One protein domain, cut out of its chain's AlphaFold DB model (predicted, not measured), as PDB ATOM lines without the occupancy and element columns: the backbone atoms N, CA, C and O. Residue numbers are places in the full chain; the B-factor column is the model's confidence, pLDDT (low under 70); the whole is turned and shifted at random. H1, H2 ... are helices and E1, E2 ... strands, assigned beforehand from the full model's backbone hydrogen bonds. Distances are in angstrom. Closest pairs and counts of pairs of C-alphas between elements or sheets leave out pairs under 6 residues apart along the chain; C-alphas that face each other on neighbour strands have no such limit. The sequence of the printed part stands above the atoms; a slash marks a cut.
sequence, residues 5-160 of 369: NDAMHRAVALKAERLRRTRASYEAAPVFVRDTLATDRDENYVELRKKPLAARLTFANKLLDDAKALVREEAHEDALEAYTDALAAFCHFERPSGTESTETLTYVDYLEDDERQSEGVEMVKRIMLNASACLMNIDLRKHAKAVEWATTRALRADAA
ATOM      1  N   ASN A   5      -5.108  -8.668 125.501       75.44
ATOM      2  CA  ASN A   5      -5.175  -8.052 124.178       75.44
ATOM      3  C   ASN A   5      -5.535  -9.090 123.114       75.44
ATOM      4  O   ASN A   5      -6.437  -8.860 122.311       75.44
ATOM      5  N   ASP A   6      -4.894 -10.259 123.144       79.31
ATOM      6  CA  ASP A   6      -5.213 -11.360 122.228       79.31
ATOM      7  C   ASP A   6      -6.644 -11.891 122.466       79.31
ATOM      8  O   ASP A   6      -7.416 -12.093 121.527       79.31
ATOM      9  N   ALA A   7      -7.068 -12.003 123.729       72.62
ATOM     10  CA  ALA A   7      -8.445 -12.358 124.074       72.62
ATOM     11  C   ALA A   7      -9.470 -11.329 123.553       72.62
ATOM     12  O   ALA A   7     -10.499 -11.719 122.995       72.62
ATOM     13  N   MET A   8      -9.183 -10.025 123.669       74.38
ATOM     14  CA  MET A   8     -10.023  -8.967 123.098       74.38
ATOM     15  C   MET A   8     -10.074  -9.024 121.570       74.38
ATOM     16  O   MET A   8     -11.162  -8.944 121.002       74.38
ATOM     17  N   HIS A   9      -8.937  -9.198 120.890       79.25
ATOM     18  CA  HIS A   9      -8.901  -9.294 119.429       79.25
ATOM     19  C   HIS A   9      -9.720 -10.481 118.917       79.25
ATOM     20  O   HIS A   9     -10.515 -10.323 117.988       79.25
ATOM     21  N   ARG A  10      -9.604 -11.649 119.561       71.69
ATOM     22  CA  ARG A  10     -10.418 -12.828 119.232       71.69
ATOM     23  C   ARG A  10     -11.902 -12.597 119.505       71.69
ATOM     24  O   ARG A  10     -12.730 -12.989 118.687       71.69
ATOM     25  N   ALA A  11     -12.252 -11.933 120.606       67.50
ATOM     26  CA  ALA A  11     -13.640 -11.598 120.923       67.50
ATOM     27  C   ALA A  11     -14.251 -10.624 119.897       67.50
ATOM     28  O   ALA A  11     -15.389 -10.817 119.466       67.50
ATOM     29  N   VAL A  12     -13.489  -9.618 119.454       77.00
ATOM     30  CA  VAL A  12     -13.899  -8.692 118.385       77.00
ATOM     31  C   VAL A  12     -14.059  -9.432 117.057       77.00
ATOM     32  O   VAL A  12     -15.068  -9.238 116.387       77.00
ATOM     33  N   ALA A  13     -13.122 -10.315 116.699       73.62
ATOM     34  CA  ALA A  13     -13.199 -11.116 115.478       73.62
ATOM     35  C   ALA A  13     -14.422 -12.051 115.474       73.62
ATOM     36  O   ALA A  13     -15.178 -12.060 114.506       73.62
ATOM     37  N   LEU A  14     -14.677 -12.759 116.581       72.12
ATOM     38  CA  LEU A  14     -15.860 -13.609 116.761       72.12
ATOM     39  C   LEU A  14     -17.161 -12.806 116.671       72.12
ATOM     40  O   LEU A  14     -18.117 -13.240 116.027       72.12
ATOM     41  N   LYS A  15     -17.207 -11.619 117.290       72.19
ATOM     42  CA  LYS A  15     -18.373 -10.733 117.203       72.19
ATOM     43  C   LYS A  15     -18.574 -10.218 115.776       72.19
ATOM     44  O   LYS A  15     -19.704 -10.219 115.297       72.19
ATOM     45  N   ALA A  16     -17.505  -9.824 115.088       71.31
ATOM     46  CA  ALA A  16     -17.555  -9.367 113.703       71.31
ATOM     47  C   ALA A  16     -18.002 -10.482 112.747       71.31
ATOM     48  O   ALA A  16     -18.818 -10.238 111.865       71.31
ATOM     49  N   GLU A  17     -17.526 -11.713 112.937       71.25
ATOM     50  CA  GLU A  17     -17.944 -12.865 112.138       71.25
ATOM     51  C   GLU A  17     -19.410 -13.228 112.395       71.25
ATOM     52  O   GLU A  17     -20.173 -13.441 111.452       71.25
ATOM     53  N   ARG A  18     -19.835 -13.219 113.666       70.38
ATOM     54  CA  ARG A  18     -21.240 -13.415 114.037       70.38
ATOM     55  C   ARG A  18     -22.135 -12.362 113.384       70.38
ATOM     56  O   ARG A  18     -23.130 -12.734 112.772       70.38
ATOM     57  N   LEU A  19     -21.753 -11.086 113.459       68.00
ATOM     58  CA  LEU A  19     -22.477  -9.979 112.828       68.00
ATOM     59  C   LEU A  19     -22.508 -10.100 111.302       68.00
ATOM     60  O   LEU A  19     -23.554  -9.889 110.699       68.00
ATOM     61  N   ARG A  20     -21.396 -10.484 110.664       68.88
ATOM     62  CA  ARG A  20     -21.359 -10.728 109.214       68.88
ATOM     63  C   ARG A  20     -22.324 -11.827 108.795       68.88
ATOM     64  O   ARG A  20     -22.949 -11.696 107.753       68.88
ATOM     65  N   ARG A  21     -22.473 -12.888 109.593       69.00
ATOM     66  CA  ARG A  21     -23.442 -13.957 109.306       69.00
ATOM     67  C   ARG A  21     -24.882 -13.475 109.468       69.00
ATOM     68  O   ARG A  21     -25.707 -13.771 108.612       69.00
ATOM     69  N   THR A  22     -25.186 -12.722 110.525       72.06
ATOM     70  CA  THR A  22     -26.556 -12.249 110.799       72.06
ATOM     71  C   THR A  22     -26.982 -11.059 109.939       72.06
ATOM     72  O   THR A  22     -28.178 -10.833 109.782       72.06
ATOM     73  N   ARG A  23     -26.030 -10.315 109.359       84.25
ATOM     74  CA  ARG A  23     -26.266  -9.146 108.493       84.25
ATOM     75  C   ARG A  23     -25.754  -9.323 107.065       84.25
ATOM     76  O   ARG A  23     -25.560  -8.330 106.370       84.25
ATOM     77  N   ALA A  24     -25.510 -10.552 106.612       85.31
ATOM     78  CA  ALA A  24     -24.899 -10.800 105.304       85.31
ATOM     79  C   ALA A  24     -25.651 -10.099 104.157       85.31
ATOM     80  O   ALA A  24     -25.026  -9.500 103.284       85.31
ATOM     81  N   SER A  25     -26.988 -10.115 104.193       86.50
ATOM     82  CA  SER A  25     -27.845  -9.423 103.223       86.50
ATOM     83  C   SER A  25     -27.677  -7.902 103.260       86.50
ATOM     84  O   SER A  25     -27.596  -7.278 102.205       86.50
ATOM     85  N   TYR A  26     -27.580  -7.316 104.456       92.12
ATOM     86  CA  TYR A  26     -27.346  -5.887 104.655       92.12
ATOM     87  C   TYR A  26     -25.960  -5.474 104.168       92.12
ATOM     88  O   TYR A  26     -25.850  -4.539 103.390       92.12
ATOM     89  N   GLU A  27     -24.904  -6.192 104.550       90.56
ATOM     90  CA  GLU A  27     -23.533  -5.863 104.137       90.56
ATOM     91  C   GLU A  27     -23.301  -6.044 102.629       90.56
ATOM     92  O   GLU A  27     -22.491  -5.332 102.039       90.56
ATOM     93  N   ALA A  28     -24.024  -6.970 101.992       90.75
ATOM     94  CA  ALA A  28     -23.976  -7.170 100.546       90.75
ATOM     95  C   ALA A  28     -24.801  -6.137  99.756       90.75
ATOM     96  O   ALA A  28     -24.613  -6.008  98.545       90.75
ATOM     97  N   ALA A  29     -25.735  -5.433 100.403       95.06
ATOM     98  CA  ALA A  29     -26.595  -4.460  99.744       95.06
ATOM     99  C   ALA A  29     -25.868  -3.120  99.514       95.06
ATOM    100  O   ALA A  29     -25.038  -2.697 100.325       95.06
ATOM    101  N   PRO A  30     -26.179  -2.409  98.417       96.88
ATOM    102  CA  PRO A  30     -25.625  -1.086  98.168       96.88
ATOM    103  C   PRO A  30     -26.152  -0.059  99.177       96.88
ATOM    104  O   PRO A  30     -27.231  -0.229  99.740       96.88
ATOM    105  N   VAL A  31     -25.395   1.028  99.372       96.62
ATOM    106  CA  VAL A  31     -25.682   2.097 100.353       96.62
ATOM    107  C   VAL A  31     -27.139   2.562 100.286       96.62
ATOM    108  O   VAL A  31     -27.844   2.403 101.269       96.62
ATOM    109  N   PHE A  32     -27.629   2.950  99.106       97.44
ATOM    110  CA  PHE A  32     -29.009   3.422  98.922       97.44
ATOM    111  C   PHE A  32     -30.088   2.399  99.344       97.44
ATOM    112  O   PHE A  32     -31.200   2.758  99.702       97.44
ATOM    113  N   VAL A  33     -29.791   1.096  99.332       97.81
ATOM    114  CA  VAL A  33     -30.725   0.071  99.834       97.81
ATOM    115  C   VAL A  33     -30.575  -0.088 101.340       97.81
ATOM    116  O   VAL A  33     -31.571  -0.247 102.037       97.81
ATOM    117  N   ARG A  34     -29.348  -0.037 101.866       96.81
ATOM    118  CA  ARG A  34     -29.090  -0.085 103.313       96.81
ATOM    119  C   ARG A  34     -29.726   1.094 104.040       96.81
ATOM    120  O   ARG A  34     -30.289   0.899 105.112       96.81
ATOM    121  N   ASP A  35     -29.714   2.267 103.421       97.44
ATOM    122  CA  ASP A  35     -30.245   3.506 103.988       97.44
ATOM    123  C   ASP A  35     -31.775   3.477 104.140       97.44
ATOM    124  O   ASP A  35     -32.321   4.194 104.975       97.44
ATOM    125  N   THR A  36     -32.472   2.543 103.475       97.56
ATOM    126  CA  THR A  36     -33.891   2.262 103.769       97.56
ATOM    127  C   THR A  36     -34.123   1.869 105.229       97.56
ATOM    128  O   THR A  36     -35.229   2.055 105.731       97.56
ATOM    129  N   LEU A  37     -33.099   1.395 105.950       95.50
ATOM    130  CA  LEU A  37     -33.173   1.135 107.388       95.50
ATOM    131  C   LEU A  37     -33.595   2.376 108.188       95.50
ATOM    132  O   LEU A  37     -34.220   2.228 109.233       95.50
ATOM    133  N   ALA A  38     -33.306   3.591 107.710       94.75
ATOM    134  CA  ALA A  38     -33.742   4.827 108.364       94.75
ATOM    135  C   ALA A  38     -35.278   4.957 108.434       94.75
ATOM    136  O   ALA A  38     -35.808   5.644 109.303       94.75
ATOM    137  N   THR A  39     -35.991   4.253 107.551       95.44
ATOM    138  CA  THR A  39     -37.452   4.299 107.411       95.44
ATOM    139  C   THR A  39     -38.175   3.179 108.170       95.44
ATOM    140  O   THR A  39     -39.396   3.045 108.073       95.44
ATOM    141  N   ASP A  40     -37.454   2.316 108.891       92.81
ATOM    142  CA  ASP A  40     -38.050   1.159 109.575       92.81
ATOM    143  C   ASP A  40     -38.952   1.559 110.756       92.81
ATOM    144  O   ASP A  40     -39.913   0.860 111.072       92.81
ATOM    145  N   ARG A  41     -38.670   2.708 111.378       90.31
ATOM    146  CA  ARG A  41     -39.421   3.279 112.509       90.31
ATOM    147  C   ARG A  41     -40.072   4.622 112.206       90.31
ATOM    148  O   ARG A  41     -40.692   5.199 113.095       90.31
ATOM    149  N   ASP A  42     -39.922   5.131 110.990       94.56
ATOM    150  CA  ASP A  42     -40.637   6.330 110.571       94.56
ATOM    151  C   ASP A  42     -42.118   5.980 110.389       94.56
ATOM    152  O   ASP A  42     -42.480   5.163 109.535       94.56
ATOM    153  N   GLU A  43     -42.977   6.593 111.206       95.06
ATOM    154  CA  GLU A  43     -44.419   6.340 111.209       95.06
ATOM    155  C   GLU A  43     -45.042   6.531 109.820       95.06
ATOM    156  O   GLU A  43     -45.925   5.763 109.433       95.06
ATOM    157  N   ASN A  44     -44.550   7.483 109.021       96.19
ATOM    158  CA  ASN A  44     -45.076   7.726 107.680       96.19
ATOM    159  C   ASN A  44     -44.828   6.530 106.758       96.19
ATOM    160  O   ASN A  44     -45.726   6.134 106.012       96.19
ATOM    161  N   TYR A  45     -43.634   5.936 106.820       96.81
ATOM    162  CA  TYR A  45     -43.273   4.773 106.009       96.81
ATOM    163  C   TYR A  45     -43.936   3.494 106.516       96.81
ATOM    164  O   TYR A  45     -44.446   2.707 105.715       96.81
ATOM    165  N   VAL A  46     -43.992   3.306 107.837       95.00
ATOM    166  CA  VAL A  46     -44.683   2.169 108.459       95.00
ATOM    167  C   VAL A  46     -46.164   2.164 108.075       95.00
ATOM    168  O   VAL A  46     -46.687   1.129 107.660       95.00
ATOM    169  N   GLU A  47     -46.839   3.313 108.138       96.69
ATOM    170  CA  GLU A  47     -48.237   3.426 107.718       96.69
ATOM    171  C   GLU A  47     -48.397   3.324 106.198       96.69
ATOM    172  O   GLU A  47     -49.326   2.671 105.722       96.69
ATOM    173  N   LEU A  48     -47.485   3.901 105.407       97.00
ATOM    174  CA  LEU A  48     -47.507   3.788 103.946       97.00
ATOM    175  C   LEU A  48     -47.473   2.327 103.478       97.00
ATOM    176  O   LEU A  48     -48.214   1.968 102.562       97.00
ATOM    177  N   ARG A  49     -46.656   1.478 104.109       95.06
ATOM    178  CA  ARG A  49     -46.524   0.053 103.753       95.06
ATOM    179  C   ARG A  49     -47.805  -0.749 103.987       95.06
ATOM    180  O   ARG A  49     -48.027  -1.729 103.282       95.06
ATOM    181  N   LYS A  50     -48.662  -0.308 104.915       94.69
ATOM    182  CA  LYS A  50     -49.982  -0.906 105.191       94.69
ATOM    183  C   LYS A  50     -51.060  -0.460 104.198       94.69
ATOM    184  O   LYS A  50     -52.130  -1.063 104.144       94.69
ATOM    185  N   LYS A  51     -50.819   0.610 103.431       95.50
ATOM    186  CA  LYS A  51     -51.788   1.128 102.456       95.50
ATOM    187  C   LYS A  51     -51.875   0.229 101.214       95.50
ATOM    188  O   LYS A  51     -50.917  -0.477 100.891       95.50
ATOM    189  N   PRO A  52     -52.989   0.307 100.458       94.94
ATOM    190  CA  PRO A  52     -53.114  -0.378  99.177       94.94
ATOM    191  C   PRO A  52     -51.984  -0.017  98.208       94.94
ATOM    192  O   PRO A  52     -51.452   1.097  98.241       94.94
ATOM    193  N   LEU A  53     -51.682  -0.933  97.285       94.50
ATOM    194  CA  LEU A  53     -50.625  -0.771  96.283       94.50
ATOM    195  C   LEU A  53     -50.700   0.576  95.546       94.50
ATOM    196  O   LEU A  53     -49.684   1.250  95.411       94.50
ATOM    197  N   ALA A  54     -51.898   1.021  95.155       95.94
ATOM    198  CA  ALA A  54     -52.098   2.294  94.460       95.94
ATOM    199  C   ALA A  54     -51.545   3.510  95.235       95.94
ATOM    200  O   ALA A  54     -50.966   4.422  94.639       95.94
ATOM    201  N   ALA A  55     -51.660   3.519  96.567       97.25
ATOM    202  CA  ALA A  55     -51.127   4.599  97.396       97.25
ATOM    203  C   ALA A  55     -49.591   4.566  97.448       97.25
ATOM    204  O   ALA A  55     -48.947   5.610  97.333       97.25
ATOM    205  N   ARG A  56     -49.004   3.367  97.555       97.19
ATOM    206  CA  ARG A  56     -47.547   3.152  97.531       97.19
ATOM    207  C   ARG A  56     -46.949   3.543  96.178       97.19
ATOM    208  O   ARG A  56     -45.927   4.222  96.128       97.19
ATOM    209  N   LEU A  57     -47.626   3.192  95.083       97.81
ATOM    210  CA  LEU A  57     -47.250   3.600  93.727       97.81
ATOM    211  C   LEU A  57     -47.329   5.116  93.547       97.81
ATOM    212  O   LEU A  57     -46.416   5.705  92.977       97.81
ATOM    213  N   THR A  58     -48.390   5.759  94.040       98.44
ATOM    214  CA  THR A  58     -48.545   7.223  93.967       98.44
ATOM    215  C   THR A  58     -47.400   7.932  94.686       98.44
ATOM    216  O   THR A  58     -46.798   8.848  94.129       98.44
ATOM    217  N   PHE A  59     -47.058   7.470  95.891       98.38
ATOM    218  CA  PHE A  59     -45.922   7.980  96.654       98.38
ATOM    219  C   PHE A  59     -44.600   7.838  95.884       98.38
ATOM    220  O   PHE A  59     -43.909   8.830  95.662       98.38
ATOM    221  N   ALA A  60     -44.281   6.632  95.410       98.31
ATOM    222  CA  ALA A  60     -43.028   6.385  94.702       98.31
ATOM    223  C   ALA A  60     -42.943   7.117  93.353       98.31
ATOM    224  O   ALA A  60     -41.874   7.592  92.987       98.31
ATOM    225  N   ASN A  61     -44.054   7.255  92.619       98.50
ATOM    226  CA  ASN A  61     -44.088   8.026  91.372       98.50
ATOM    227  C   ASN A  61     -43.683   9.485  91.593       98.50
ATOM    228  O   ASN A  61     -42.878   9.999  90.821       98.50
ATOM    229  N   LYS A  62     -44.191  10.121  92.656       98.31
ATOM    230  CA  LYS A  62     -43.841  11.505  92.987       98.31
ATOM    231  C   LYS A  62     -42.332  11.661  93.194       98.31
ATOM    232  O   LYS A  62     -41.712  12.489  92.540       98.31
ATOM    233  N   LEU A  63     -41.739  10.802  94.024       98.38
ATOM    234  CA  LEU A  63     -40.296  10.811  94.276       98.38
ATOM    235  C   LEU A  63     -39.480  10.522  93.013       98.38
ATOM    236  O   LEU A  63     -38.411  11.089  92.819       98.38
ATOM    237  N   LEU A  64     -39.983   9.667  92.120       97.88
ATOM    238  CA  LEU A  64     -39.343   9.406  90.832       97.88
ATOM    239  C   LEU A  64     -39.365  10.623  89.908       97.88
ATOM    240  O   LEU A  64     -38.427  10.803  89.135       97.88
ATOM    241  N   ASP A  65     -40.420  11.429  89.943       97.19
ATOM    242  CA  ASP A  65     -40.495  12.660  89.158       97.19
ATOM    243  C   ASP A  65     -39.558  13.737  89.720       97.19
ATOM    244  O   ASP A  65     -38.836  14.371  88.943       97.19
ATOM    245  N   ASP A  66     -39.465  13.848  91.046       95.00
ATOM    246  CA  ASP A  66     -38.485  14.702  91.726       95.00
ATOM    247  C   ASP A  66     -37.045  14.252  91.387       95.00
ATOM    248  O   ASP A  66     -36.218  15.047  90.936       95.00
ATOM    249  N   ALA A  67     -36.765  12.945  91.455       97.00
ATOM    250  CA  ALA A  67     -35.471  12.369  91.091       97.00
ATOM    251  C   ALA A  67     -35.099  12.618  89.620       97.00
ATOM    252  O   ALA A  67     -33.935  12.859  89.302       97.00
ATOM    253  N   LYS A  68     -36.066  12.596  88.692       96.31
ATOM    254  CA  LYS A  68     -35.814  12.953  87.283       96.31
ATOM    255  C   LYS A  68     -35.412  14.417  87.127       96.31
ATOM    256  O   LYS A  68     -34.650  14.725  86.210       96.31
ATOM    257  N   ALA A  69     -35.940  15.325  87.949       96.31
ATOM    258  CA  ALA A  69     -35.506  16.719  87.940       96.31
ATOM    259  C   ALA A  69     -34.043  16.828  88.390       96.31
ATOM    260  O   ALA A  69     -33.234  17.359  87.634       96.31
ATOM    261  N   LEU A  70     -33.693  16.184  89.504       97.19
ATOM    262  CA  LEU A  70     -32.323  16.133  90.029       97.19
ATOM    263  C   LEU A  70     -31.330  15.514  89.031       97.19
ATOM    264  O   LEU A  70     -30.254  16.053  88.796       97.19
ATOM    265  N   VAL A  71     -31.711  14.429  88.345       96.88
ATOM    266  CA  VAL A  71     -30.868  13.812  87.302       96.88
ATOM    267  C   VAL A  71     -30.597  14.763  86.133       96.88
ATOM    268  O   VAL A  71     -29.504  14.713  85.571       96.88
ATOM    269  N   ARG A  72     -31.554  15.622  85.749       96.50
ATOM    270  CA  ARG A  72     -31.337  16.640  84.701       96.50
ATOM    271  C   ARG A  72     -30.379  17.743  85.146       96.50
ATOM    272  O   ARG A  72     -29.764  18.367  84.292       96.50
ATOM    273  N   GLU A  73     -30.273  17.960  86.449       96.88
ATOM    274  CA  GLU A  73     -29.357  18.910  87.086       96.88
ATOM    275  C   GLU A  73     -28.012  18.260  87.461       96.88
ATOM    276  O   GLU A  73     -27.197  18.882  88.130       96.88
ATOM    277  N   GLU A  74     -27.774  17.011  87.032       96.12
ATOM    278  CA  GLU A  74     -26.582  16.205  87.356       96.12
ATOM    279  C   GLU A  74     -26.399  15.920  88.864       96.12
ATOM    280  O   GLU A  74     -25.383  15.368  89.288       96.12
ATOM    281  N   ALA A  75     -27.427  16.186  89.676       97.25
ATOM    282  CA  ALA A  75     -27.488  15.901  91.106       97.25
ATOM    283  C   ALA A  75     -27.817  14.415  91.364       97.25
ATOM    284  O   ALA A  75     -28.898  14.036  91.818       97.25
ATOM    285  N   HIS A  76     -26.893  13.526  90.989       97.06
ATOM    286  CA  HIS A  76     -27.114  12.076  91.031       97.06
ATOM    287  C   HIS A  76     -27.167  11.483  92.443       97.06
ATOM    288  O   HIS A  76     -27.836  10.464  92.626       97.06
ATOM    289  N   GLU A  77     -26.476  12.086  93.412       96.19
ATOM    290  CA  GLU A  77     -26.513  11.665  94.819       96.19
ATOM    291  C   GLU A  77     -27.877  11.993  95.441       96.19
ATOM    292  O   GLU A  77     -28.545  11.085  95.926       96.19
ATOM    293  N   ASP A  78     -28.368  13.223  95.271       97.00
ATOM    294  CA  ASP A  78     -29.713  13.623  95.714       97.00
ATOM    295  C   ASP A  78     -30.807  12.767  95.046       97.00
ATOM    296  O   ASP A  78     -31.781  12.341  95.669       97.00
ATOM    297  N   ALA A  79     -30.637  12.436  93.760       97.88
ATOM    298  CA  ALA A  79     -31.551  11.528  93.074       97.88
ATOM    299  C   ALA A  79     -31.543  10.111  93.684       97.88
ATOM    300  O   ALA A  79     -32.580   9.445  93.689       97.88
ATOM    301  N   LEU A  80     -30.399   9.628  94.189       97.69
ATOM    302  CA  LEU A  80     -30.315   8.341  94.888       97.69
ATOM    303  C   LEU A  80     -31.029   8.362  96.239       97.69
ATOM    304  O   LEU A  80     -31.601   7.336  96.609       97.69
ATOM    305  N   GLU A  81     -31.055   9.494  96.940       97.12
ATOM    306  CA  GLU A  81     -31.865   9.647  98.154       97.12
ATOM    307  C   GLU A  81     -33.356   9.494  97.823       97.12
ATOM    308  O   GLU A  81     -34.039   8.647  98.397       97.12
ATOM    309  N   ALA A  82     -33.839  10.172  96.778       98.00
ATOM    310  CA  ALA A  82     -35.223  10.022  96.325       98.00
ATOM    311  C   ALA A  82     -35.559   8.581  95.875       98.00
ATOM    312  O   ALA A  82     -36.664   8.085  96.122       98.00
ATOM    313  N   TYR A  83     -34.618   7.868  95.242       98.38
ATOM    314  CA  TYR A  83     -34.799   6.447  94.917       98.38
ATOM    315  C   TYR A  83     -34.777   5.543  96.153       98.38
ATOM    316  O   TYR A  83     -35.506   4.551  96.166       98.38
ATOM    317  N   THR A  84     -33.989   5.871  97.178       98.44
ATOM    318  CA  THR A  84     -33.988   5.187  98.483       98.44
ATOM    319  C   THR A  84     -35.359   5.289  99.137       98.44
ATOM    320  O   THR A  84     -35.958   4.270  99.485       98.44
ATOM    321  N   ASP A  85     -35.898   6.504  99.213       98.06
ATOM    322  CA  ASP A  85     -37.213   6.784  99.785       98.06
ATOM    323  C   ASP A  85     -38.331   6.082  99.005       98.06
ATOM    324  O   ASP A  85     -39.199   5.416  99.578       98.06
ATOM    325  N   ALA A  86     -38.284   6.138  97.671       98.50
ATOM    326  CA  ALA A  86     -39.247   5.434  96.828       98.50
ATOM    327  C   ALA A  86     -39.160   3.913  97.020       98.50
ATOM    328  O   ALA A  86     -40.191   3.235  97.081       98.50
ATOM    329  N   LEU A  87     -37.941   3.372  97.129       98.38
ATOM    330  CA  LEU A  87     -37.711   1.947  97.340       98.38
ATOM    331  C   LEU A  87     -38.245   1.491  98.693       98.38
ATOM    332  O   LEU A  87     -38.841   0.419  98.753       98.38
ATOM    333  N   ALA A  88     -38.104   2.304  99.740       98.06
ATOM    334  CA  ALA A  88     -38.528   1.980 101.098       98.06
ATOM    335  C   ALA A  88     -40.033   1.674 101.220       98.06
ATOM    336  O   ALA A  88     -40.453   0.985 102.156       98.06
ATOM    337  N   ALA A  89     -40.853   2.130 100.267       97.00
ATOM    338  CA  ALA A  89     -42.263   1.759 100.172       97.00
ATOM    339  C   ALA A  89     -42.484   0.302  99.718       97.00
ATOM    340  O   ALA A  89     -43.594  -0.212  99.858       97.00
ATOM    341  N   PHE A  90     -41.470  -0.365  99.162       96.00
ATOM    342  CA  PHE A  90     -41.534  -1.710  98.578       96.00
ATOM    343  C   PHE A  90     -40.521  -2.662  99.195       96.00
ATOM    344  O   PHE A  90     -40.927  -3.672  99.764       96.00
ATOM    345  N   CYS A  91     -39.237  -2.326  99.128       95.88
ATOM    346  CA  CYS A  91     -38.166  -3.138  99.677       95.88
ATOM    347  C   CYS A  91     -37.378  -2.334 100.710       95.88
ATOM    348  O   CYS A  91     -36.969  -1.208 100.436       95.88
ATOM    349  N   HIS A  92     -37.157  -2.891 101.894       96.44
ATOM    350  CA  HIS A  92     -36.500  -2.163 102.977       96.44
ATOM    351  C   HIS A  92     -35.837  -3.099 103.978       96.44
ATOM    352  O   HIS A  92     -36.212  -4.263 104.102       96.44
ATOM    353  N   PHE A  93     -34.853  -2.578 104.702       95.69
ATOM    354  CA  PHE A  93     -34.357  -3.235 105.902       95.69
ATOM    355  C   PHE A  93     -35.165  -2.819 107.122       95.69
ATOM    356  O   PHE A  93     -35.501  -1.648 107.278       95.69
ATOM    357  N   GLU A  94     -35.414  -3.771 108.014       93.31
ATOM    358  CA  GLU A  94     -36.063  -3.518 109.296       93.31
ATOM    359  C   GLU A  94     -35.311  -4.175 110.456       93.31
ATOM    360  O   GLU A  94     -34.712  -5.255 110.327       93.31
ATOM    361  N   ARG A  95     -35.333  -3.496 111.608       91.38
ATOM    362  CA  ARG A  95     -34.898  -4.063 112.888       91.38
ATOM    363  C   ARG A  95     -35.998  -4.946 113.486       91.38
ATOM    364  O   ARG A  95     -37.177  -4.635 113.334       91.38
ATOM    365  N   PRO A  96     -35.636  -5.984 114.261       86.06
ATOM    366  CA  PRO A  96     -36.606  -6.761 115.016       86.06
ATOM    367  C   PRO A  96     -37.430  -5.871 115.950       86.06
ATOM    368  O   PRO A  96     -36.874  -5.038 116.682       86.06
ATOM    369  N   SER A  97     -38.745  -6.095 115.959       79.31
ATOM    370  CA  SER A  97     -39.702  -5.368 116.793       79.31
ATOM    371  C   SER A  97     -39.260  -5.316 118.255       79.31
ATOM    372  O   SER A  97     -38.902  -6.330 118.852       79.31
ATOM    373  N   GLY A  98     -39.292  -4.117 118.841       75.94
ATOM    374  CA  GLY A  98     -38.938  -3.902 120.246       75.94
ATOM    375  C   GLY A  98     -37.435  -3.896 120.550       75.94
ATOM    376  O   GLY A  98     -37.068  -3.819 121.719       75.94
ATOM    377  N   THR A  99     -36.556  -3.949 119.541       78.06
ATOM    378  CA  THR A  99     -35.100  -3.903 119.753       78.06
ATOM    379  C   THR A  99     -34.455  -2.748 118.996       78.06
ATOM    380  O   THR A  99     -34.732  -2.538 117.818       78.06
ATOM    381  N   GLU A 100     -33.559  -1.999 119.648       77.00
ATOM    382  CA  GLU A 100     -32.641  -1.052 118.977       77.00
ATOM    383  C   GLU A 100     -31.424  -1.736 118.359       77.00
ATOM    384  O   GLU A 100     -30.612  -1.103 117.684       77.00
ATOM    385  N   SER A 101     -31.316  -3.042 118.587       79.12
ATOM    386  CA  SER A 101     -30.237  -3.852 118.074       79.12
ATOM    387  C   SER A 101     -30.246  -3.819 116.555       79.12
ATOM    388  O   SER A 101     -31.225  -4.176 115.907       79.12
ATOM    389  N   THR A 102     -29.114  -3.435 115.983       78.81
ATOM    390  CA  THR A 102     -28.867  -3.641 114.562       78.81
ATOM    391  C   THR A 102     -28.344  -5.053 114.303       78.81
ATOM    392  O   THR A 102     -28.112  -5.391 113.156       78.81
ATOM    393  N   GLU A 103     -28.053  -5.879 115.327       78.69
ATOM    394  CA  GLU A 103     -27.325  -7.163 115.197       78.69
ATOM    395  C   GLU A 103     -27.952  -8.133 114.195       78.69
ATOM    396  O   GLU A 103     -27.215  -8.801 113.470       78.69
ATOM    397  N   THR A 104     -29.276  -8.134 114.098       83.12
ATOM    398  CA  THR A 104     -30.035  -8.879 113.096       83.12
ATOM    399  C   THR A 104     -30.849  -7.877 112.296       83.12
ATOM    400  O   THR A 104     -31.522  -7.041 112.891       83.12
ATOM    401  N   LEU A 105     -30.779  -7.951 110.968       90.38
ATOM    402  CA  LEU A 105     -31.568  -7.111 110.069       90.38
ATOM    403  C   LEU A 105     -32.284  -8.007 109.071       90.38
ATOM    404  O   LEU A 105     -31.661  -8.880 108.462       90.38
ATOM    405  N   THR A 106     -33.576  -7.769 108.897       90.75
ATOM    406  CA  THR A 106     -34.384  -8.469 107.900       90.75
ATOM    407  C   THR A 106     -34.498  -7.583 106.674       90.75
ATOM    408  O   THR A 106     -34.759  -6.390 106.801       90.75
ATOM    409  N   TYR A 107     -34.278  -8.155 105.491       92.56
ATOM    410  CA  TYR A 107     -34.588  -7.479 104.238       92.56
ATOM    411  C   TYR A 107     -35.987  -7.894 103.804       92.56
ATOM    412  O   TYR A 107     -36.202  -9.051 103.452       92.56
ATOM    413  N   VAL A 108     -36.926  -6.957 103.836       92.56
ATOM    414  CA  VAL A 108     -38.246  -7.136 103.241       92.56
ATOM    415  C   VAL A 108     -38.088  -6.906 101.744       92.56
ATOM    416  O   VAL A 108     -37.844  -5.778 101.312       92.56
ATOM    417  N   ASP A 109     -38.185  -7.971 100.951       91.19
ATOM    418  CA  ASP A 109     -38.087  -7.916  99.493       91.19
ATOM    419  C   ASP A 109     -39.470  -8.098  98.857       91.19
ATOM    420  O   ASP A 109     -40.026  -9.195  98.847       91.19
ATOM    421  N   TYR A 110     -40.019  -7.037  98.259       91.25
ATOM    422  CA  TYR A 110     -41.285  -7.118  97.516       91.25
ATOM    423  C   TYR A 110     -41.229  -8.130  96.355       91.25
ATOM    424  O   TYR A 110     -42.260  -8.618  95.900       91.25
ATOM    425  N   LEU A 111     -40.025  -8.469  95.877       86.75
ATOM    426  CA  LEU A 111     -39.803  -9.473  94.838       86.75
ATOM    427  C   LEU A 111     -39.828 -10.925  95.356       86.75
ATOM    428  O   LEU A 111     -39.516 -11.828  94.578       86.75
ATOM    429  N   GLU A 112     -40.149 -11.169  96.634       84.44
ATOM    430  CA  GLU A 112     -40.290 -12.511  97.237       84.44
ATOM    431  C   GLU A 112     -41.743 -12.933  97.523       84.44
ATOM    432  O   GLU A 112     -41.999 -14.116  97.697       84.44
ATOM    433  N   ASP A 113     -42.736 -12.051  97.377       72.62
ATOM    434  CA  ASP A 113     -44.163 -12.371  97.607       72.62
ATOM    435  C   ASP A 113     -44.861 -13.100  96.426       72.62
ATOM    436  O   ASP A 113     -44.942 -12.561  95.329       72.62
ATOM    437  N   ASP A 114     -45.365 -14.321  96.590       58.09
ATOM    438  CA  ASP A 114     -45.970 -15.087  95.481       58.09
ATOM    439  C   ASP A 114     -47.281 -14.478  94.926       58.09
ATOM    440  O   ASP A 114     -47.666 -14.785  93.797       58.09
ATOM    441  N   GLU A 115     -47.919 -13.539  95.642       62.03
ATOM    442  CA  GLU A 115     -49.109 -12.784  95.193       62.03
ATOM    443  C   GLU A 115     -48.760 -11.414  94.566       62.03
ATOM    444  O   GLU A 115     -49.539 -10.453  94.575       62.03
ATOM    445  N   ARG A 116     -47.554 -11.307  93.999       66.69
ATOM    446  CA  ARG A 116     -47.006 -10.097  93.372       66.69
ATOM    447  C   ARG A 116     -47.909  -9.530  92.266       66.69
ATOM    448  O   ARG A 116     -48.143 -10.150  91.231       66.69
ATOM    449  N   GLN A 117     -48.314  -8.273  92.434       71.75
ATOM    450  CA  GLN A 117     -48.952  -7.477  91.382       71.75
ATOM    451  C   GLN A 117     -47.896  -6.918  90.421       71.75
ATOM    452  O   GLN A 117     -46.870  -6.382  90.857       71.75
ATOM    453  N   SER A 118     -48.168  -6.976  89.114       82.38
ATOM    454  CA  SER A 118     -47.218  -6.556  88.071       82.38
ATOM    455  C   SER A 118     -46.768  -5.101  88.221       82.38
ATOM    456  O   SER A 118     -45.592  -4.804  88.032       82.38
ATOM    457  N   GLU A 119     -47.657  -4.197  88.639       93.31
ATOM    458  CA  GLU A 119     -47.337  -2.770  88.785       93.31
ATOM    459  C   GLU A 119     -46.323  -2.486  89.905       93.31
ATOM    460  O   GLU A 119     -45.444  -1.638  89.745       93.31
ATOM    461  N   GLY A 120     -46.410  -3.197  91.035       95.19
ATOM    462  CA  GLY A 120     -45.453  -3.050  92.136       95.19
ATOM    463  C   GLY A 120     -44.076  -3.604  91.770       95.19
ATOM    464  O   GLY A 120     -43.054  -2.972  92.033       95.19
ATOM    465  N   VAL A 121     -44.052  -4.753  91.089       95.06
ATOM    466  CA  VAL A 121     -42.821  -5.355  90.554       95.06
ATOM    467  C   VAL A 121     -42.165  -4.426  89.526       95.06
ATOM    468  O   VAL A 121     -40.960  -4.179  89.595       95.06
ATOM    469  N   GLU A 122     -42.958  -3.835  88.631       95.94
ATOM    470  CA  GLU A 122     -42.487  -2.860  87.645       95.94
ATOM    471  C   GLU A 122     -41.937  -1.592  88.311       95.94
ATOM    472  O   GLU A 122     -40.904  -1.064  87.892       95.94
ATOM    473  N   MET A 123     -42.572  -1.121  89.389       97.81
ATOM    474  CA  MET A 123     -42.069   0.009  90.170       97.81
ATOM    475  C   MET A 123     -40.685  -0.285  90.758       97.81
ATOM    476  O   MET A 123     -39.768   0.518  90.576       97.81
ATOM    477  N   VAL A 124     -40.504  -1.444  91.401       97.44
ATOM    478  CA  VAL A 124     -39.200  -1.860  91.946       97.44
ATOM    479  C   VAL A 124     -38.159  -1.964  90.833       97.44
ATOM    480  O   VAL A 124     -37.062  -1.420  90.978       97.44
ATOM    481  N   LYS A 125     -38.501  -2.581  89.692       97.69
ATOM    482  CA  LYS A 125     -37.619  -2.646  88.516       97.69
ATOM    483  C   LYS A 125     -37.155  -1.255  88.097       97.69
ATOM    484  O   LYS A 125     -35.959  -1.025  87.921       97.69
ATOM    485  N   ARG A 126     -38.094  -0.319  87.960       98.31
ATOM    486  CA  ARG A 126     -37.821   1.051  87.521       98.31
ATOM    487  C   ARG A 126     -36.937   1.808  88.509       98.31
ATOM    488  O   ARG A 126     -35.999   2.468  88.070       98.31
ATOM    489  N   ILE A 127     -37.186   1.679  89.815       98.69
ATOM    490  CA  ILE A 127     -36.341   2.271  90.864       98.69
ATOM    491  C   ILE A 127     -34.914   1.719  90.768       98.69
ATOM    492  O   ILE A 127     -33.966   2.493  90.658       98.69
ATOM    493  N   MET A 128     -34.756   0.392  90.730       98.62
ATOM    494  CA  MET A 128     -33.442  -0.260  90.656       98.62
ATOM    495  C   MET A 128     -32.669   0.136  89.397       98.62
ATOM    496  O   MET A 128     -31.472   0.424  89.455       98.62
ATOM    497  N   LEU A 129     -33.352   0.195  88.250       98.69
ATOM    498  CA  LEU A 129     -32.757   0.664  87.007       98.69
ATOM    499  C   LEU A 129     -32.317   2.124  87.131       98.69
ATOM    500  O   LEU A 129     -31.174   2.433  86.803       98.69
ATOM    501  N   ASN A 130     -33.165   3.024  87.609       98.56
ATOM    502  CA  ASN A 130     -32.796   4.432  87.696       98.56
ATOM    503  C   ASN A 130     -31.661   4.678  88.702       98.56
ATOM    504  O   ASN A 130     -30.700   5.368  88.365       98.56
ATOM    505  N   ALA A 131     -31.696   4.025  89.867       98.62
ATOM    506  CA  ALA A 131     -30.607   4.064  90.841       98.62
ATOM    507  C   ALA A 131     -29.292   3.540  90.239       98.62
ATOM    508  O   ALA A 131     -28.251   4.181  90.366       98.62
ATOM    509  N   SER A 132     -29.334   2.426  89.495       98.62
ATOM    510  CA  SER A 132     -28.148   1.909  88.798       98.62
ATOM    511  C   SER A 132     -27.579   2.910  87.784       98.62
ATOM    512  O   SER A 132     -26.364   3.019  87.657       98.62
ATOM    513  N   ALA A 133     -28.430   3.681  87.097       98.38
ATOM    514  CA  ALA A 133     -27.982   4.714  86.168       98.38
ATOM    515  C   ALA A 133     -27.296   5.881  86.896       98.38
ATOM    516  O   ALA A 133     -26.234   6.314  86.453       98.38
ATOM    517  N   CYS A 134     -27.844   6.338  88.029       98.38
ATOM    518  CA  CYS A 134     -27.187   7.347  88.866       98.38
ATOM    519  C   CYS A 134     -25.823   6.860  89.365       98.38
ATOM    520  O   CYS A 134     -24.831   7.558  89.196       98.38
ATOM    521  N   LEU A 135     -25.743   5.633  89.888       98.56
ATOM    522  CA  LEU A 135     -24.483   5.035  90.348       98.56
ATOM    523  C   LEU A 135     -23.424   4.963  89.236       98.56
ATOM    524  O   LEU A 135     -22.250   5.233  89.485       98.56
ATOM    525  N   MET A 136     -23.834   4.626  88.006       98.12
ATOM    526  CA  MET A 136     -22.943   4.632  86.842       98.12
ATOM    527  C   MET A 136     -22.415   6.032  86.505       98.12
ATOM    528  O   MET A 136     -21.260   6.138  86.093       98.12
ATOM    529  N   ASN A 137     -23.245   7.069  86.649       97.62
ATOM    530  CA  ASN A 137     -22.860   8.453  86.363       97.62
ATOM    531  C   ASN A 137     -22.003   9.080  87.472       97.62
ATOM    532  O   ASN A 137     -21.159   9.909  87.159       97.62
ATOM    533  N   ILE A 138     -22.193   8.678  88.734       97.31
ATOM    534  CA  ILE A 138     -21.350   9.121  89.855       97.31
ATOM    535  C   ILE A 138     -19.927   8.591  89.662       97.31
ATOM    536  O   ILE A 138     -18.987   9.361  89.502       97.31
ATOM    537  N   ASP A 139     -19.774   7.264  89.664       97.50
ATOM    538  CA  ASP A 139     -18.506   6.582  89.400       97.50
ATOM    539  C   ASP A 139     -18.770   5.079  89.217       97.50
ATOM    540  O   ASP A 139     -18.850   4.310  90.181       97.50
ATOM    541  N   LEU A 140     -18.875   4.634  87.963       96.88
ATOM    542  CA  LEU A 140     -19.107   3.223  87.647       96.88
ATOM    543  C   LEU A 140     -18.054   2.283  88.253       96.88
ATOM    544  O   LEU A 140     -18.395   1.162  88.624       96.88
ATOM    545  N   ARG A 141     -16.786   2.696  88.366       96.06
ATOM    546  CA  ARG A 141     -15.736   1.828  88.916       96.06
ATOM    547  C   ARG A 141     -15.936   1.640  90.413       96.06
ATOM    548  O   ARG A 141     -15.924   0.509  90.894       96.06
ATOM    549  N   LYS A 142     -16.160   2.736  91.140       96.69
ATOM    550  CA  LYS A 142     -16.415   2.706  92.586       96.69
ATOM    551  C   LYS A 142     -17.728   1.999  92.925       96.69
ATOM    552  O   LYS A 142     -17.816   1.333  93.955       96.69
ATOM    553  N   HIS A 143     -18.731   2.107  92.056       97.94
ATOM    554  CA  HIS A 143     -20.076   1.587  92.294       97.94
ATOM    555  C   HIS A 143     -20.417   0.310  91.512       97.94
ATOM    556  O   HIS A 143     -21.574  -0.101  91.512       97.94
ATOM    557  N   ALA A 144     -19.440  -0.367  90.903       97.75
ATOM    558  CA  ALA A 144     -19.667  -1.550  90.067       97.75
ATOM    559  C   ALA A 144     -20.526  -2.622  90.763       97.75
ATOM    560  O   ALA A 144     -21.580  -3.004  90.259       97.75
ATOM    561  N   LYS A 145     -20.156  -3.025  91.984       97.00
ATOM    562  CA  LYS A 145     -20.923  -4.017  92.758       97.00
ATOM    563  C   LYS A 145     -22.344  -3.551  93.084       97.00
ATOM    564  O   LYS A 145     -23.275  -4.349  93.072       97.00
ATOM    565  N   ALA A 146     -22.533  -2.256  93.338       98.12
ATOM    566  CA  ALA A 146     -23.850  -1.680  93.601       98.12
ATOM    567  C   ALA A 146     -24.743  -1.698  92.348       98.12
ATOM    568  O   ALA A 146     -25.927  -2.023  92.433       98.12
ATOM    569  N   VAL A 147     -24.162  -1.402  91.181       98.69
ATOM    570  CA  VAL A 147     -24.842  -1.489  89.882       98.69
ATOM    571  C   VAL A 147     -25.195  -2.940  89.555       98.69
ATOM    572  O   VAL A 147     -26.337  -3.206  89.176       98.69
ATOM    573  N   GLU A 148     -24.275  -3.892  89.740       98.25
ATOM    574  CA  GLU A 148     -24.556  -5.322  89.548       98.25
ATOM    575  C   GLU A 148     -25.683  -5.806  90.469       98.25
ATOM    576  O   GLU A 148     -26.605  -6.496  90.021       98.25
ATOM    577  N   TRP A 149     -25.653  -5.410  91.741       97.62
ATOM    578  CA  TRP A 149     -26.688  -5.769  92.703       97.62
ATOM    579  C   TRP A 149     -28.064  -5.249  92.263       97.62
ATOM    580  O   TRP A 149     -29.023  -6.020  92.177       97.62
ATOM    581  N   ALA A 150     -28.165  -3.960  91.917       98.50
ATOM    582  CA  ALA A 150     -29.431  -3.329  91.533       98.50
ATOM    583  C   ALA A 150     -29.986  -3.907  90.223       98.50
ATOM    584  O   ALA A 150     -31.167  -4.243  90.126       98.50
ATOM    585  N   THR A 151     -29.127  -4.096  89.221       98.62
ATOM    586  CA  THR A 151     -29.518  -4.699  87.936       98.62
ATOM    587  C   THR A 151     -29.925  -6.162  88.082       98.62
ATOM    588  O   THR A 151     -30.849  -6.604  87.406       98.62
ATOM    589  N   THR A 152     -29.332  -6.903  89.019       97.88
ATOM    590  CA  THR A 152     -29.770  -8.269  89.343       97.88
ATOM    591  C   THR A 152     -31.174  -8.287  89.950       97.88
ATOM    592  O   THR A 152     -31.975  -9.152  89.598       97.88
ATOM    593  N   ARG A 153     -31.535  -7.310  90.794       96.19
ATOM    594  CA  ARG A 153     -32.924  -7.162  91.275       96.19
ATOM    595  C   ARG A 153     -33.880  -6.770  90.150       96.19
ATOM    596  O   ARG A 153     -34.957  -7.345  90.055       96.19
ATOM    597  N   ALA A 154     -33.471  -5.867  89.258       97.50
ATOM    598  CA  ALA A 154     -34.264  -5.528  88.075       97.50
ATOM    599  C   ALA A 154     -34.518  -6.756  87.177       97.50
ATOM    600  O   ALA A 154     -35.629  -6.931  86.694       97.50
ATOM    601  N   LEU A 155     -33.529  -7.644  87.020       96.88
ATOM    602  CA  LEU A 155     -33.670  -8.893  86.258       96.88
ATOM    603  C   LEU A 155     -34.539  -9.946  86.950       96.88
ATOM    604  O   LEU A 155     -35.156 -10.761  86.272       96.88
ATOM    605  N   ARG A 156     -34.624  -9.934  88.287       94.31
ATOM    606  CA  ARG A 156     -35.615 -10.747  89.013       94.31
ATOM    607  C   ARG A 156     -37.043 -10.271  88.752       94.31
ATOM    608  O   ARG A 156     -37.947 -11.095  88.706       94.31
ATOM    609  N   ALA A 157     -37.236  -8.961  88.610       93.06
ATOM    610  CA  ALA A 157     -38.529  -8.377  88.268       93.06
ATOM    611  C   ALA A 157     -38.900  -8.618  86.793       93.06
ATOM    612  O   ALA A 157     -40.063  -8.854  86.481       93.06
ATOM    613  N   ASP A 158     -37.914  -8.574  85.896       94.75
ATOM    614  CA  ASP A 158     -38.086  -8.767  84.456       94.75
ATOM    615  C   ASP A 158     -36.816  -9.365  83.837       94.75
ATOM    616  O   ASP A 158     -35.834  -8.668  83.551       94.75
ATOM    617  N   ALA A 159     -36.851 -10.675  83.595       95.38
ATOM    618  CA  ALA A 159     -35.733 -11.417  83.021       95.38
ATOM    619  C   ALA A 159     -35.445 -11.062  81.547       95.38
ATOM    620  O   ALA A 159     -34.437 -11.505  80.999       95.38
ATOM    621  N   ALA A 160     -36.308 -10.278  80.891       96.19
ATOM    622  CA  ALA A 160     -36.136  -9.801  79.521       96.19
ATOM    623  C   ALA A 160     -35.727  -8.315  79.460       96.19
ATOM    624  O   ALA A 160     -35.792  -7.685  78.404       96.19
TER     625      ALA A 160
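This is residues 5 to 160 of the 369 residues of the protein "Hypothetical protein" of Ostreococcus sp. 'lucimarinus' (UniProt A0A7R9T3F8). Three long helices, H5, H6 and H7, make an up-and-down bundle, with H8 folded back along H7; H3 crosses H6, and the small strand hairpin of E1 and E2 packs on H3 through E1. Residues 5 to 14 of H1 stick out as an arm, which makes the length. The printed part has 156 residues, in the order H1 H2 H3 H4 H5 H6 E1 E2 H7 H8; the sheet E1 - E2 is antiparallel and the class is mostly helix. The whole is compact, with a radius of gyration of the C-alphas of 16.9 A and spans of 54 by 37 by 29 A.

H1, residues 5 to 22, is close to but not clearly touching H2, residues 24 to 28; the closest C-alphas, of Arg 20 and Glu 27, are 7.4 A apart. H3, residues 31 to 39, touches H6, residues 76 to 88, at a steep tilt of 51 degrees, the same way, closest at the C-alphas of Phe 32 and Thr 84, 5.3 A. H4, residues 43 to 50, and H5, residues 53 to 72, only just touch, only at the corner, with 3 pairs of C-alphas within 8 A; the closest are Leu 48 and Arg 56, 6.4 A. H5 and H6 form a helical hairpin at a shallow tilt of 4 degrees, closest at the C-alphas of Ala 60 and Ala 86, 4.4 A. E1, residues 92 to 94, has its C-alpha of Phe 93 4.8 A from that of Leu 37 in H3. E1 and E2, residues 106 to 108, form an antiparallel hairpin, with N 92 and O 108 within hydrogen-bond range at 3.0 A and N 108 and O 92 at 2.8 A. H7, residues 118 to 139, touches H6 at a shallow tilt of 25 degrees, opposite ways; the closest C-alphas, of His 76 and Cys 134, are 5.2 A apart. H7 and H8, residues 144 to 157, form a helical hairpin at a shallow tilt of 15 degrees, closest at the C-alphas of Lys 125 and Ala 154, 4.4 A. Each O i to N i+4 pair is within hydrogen-bond range in H1, H2, H5, H6, H7 and H8; in H4 it is 3 of 4, and in H3 1 of 5, beside 5 of 6 O i to N i+3 pairs.

H1 begins at C-alpha 5, (-5.175, -8.052, 124.178), and is 25.6 A long. H5 measures 28.4 A, H6 18.3 A and H7 31.6 A. H8, 20.1 A, ends at C-alpha 157, (-38.529, -8.377, 88.268).

The C-alphas farthest apart, of Asn 5 and Ala 54, are 56.5 A apart. The printed part has no cut; the link from E1 to E2, 11 residues, is long. Mean pLDDT of the printed part is 91.2; residues 11, 19 to 21 and 114 to 116 are under 70.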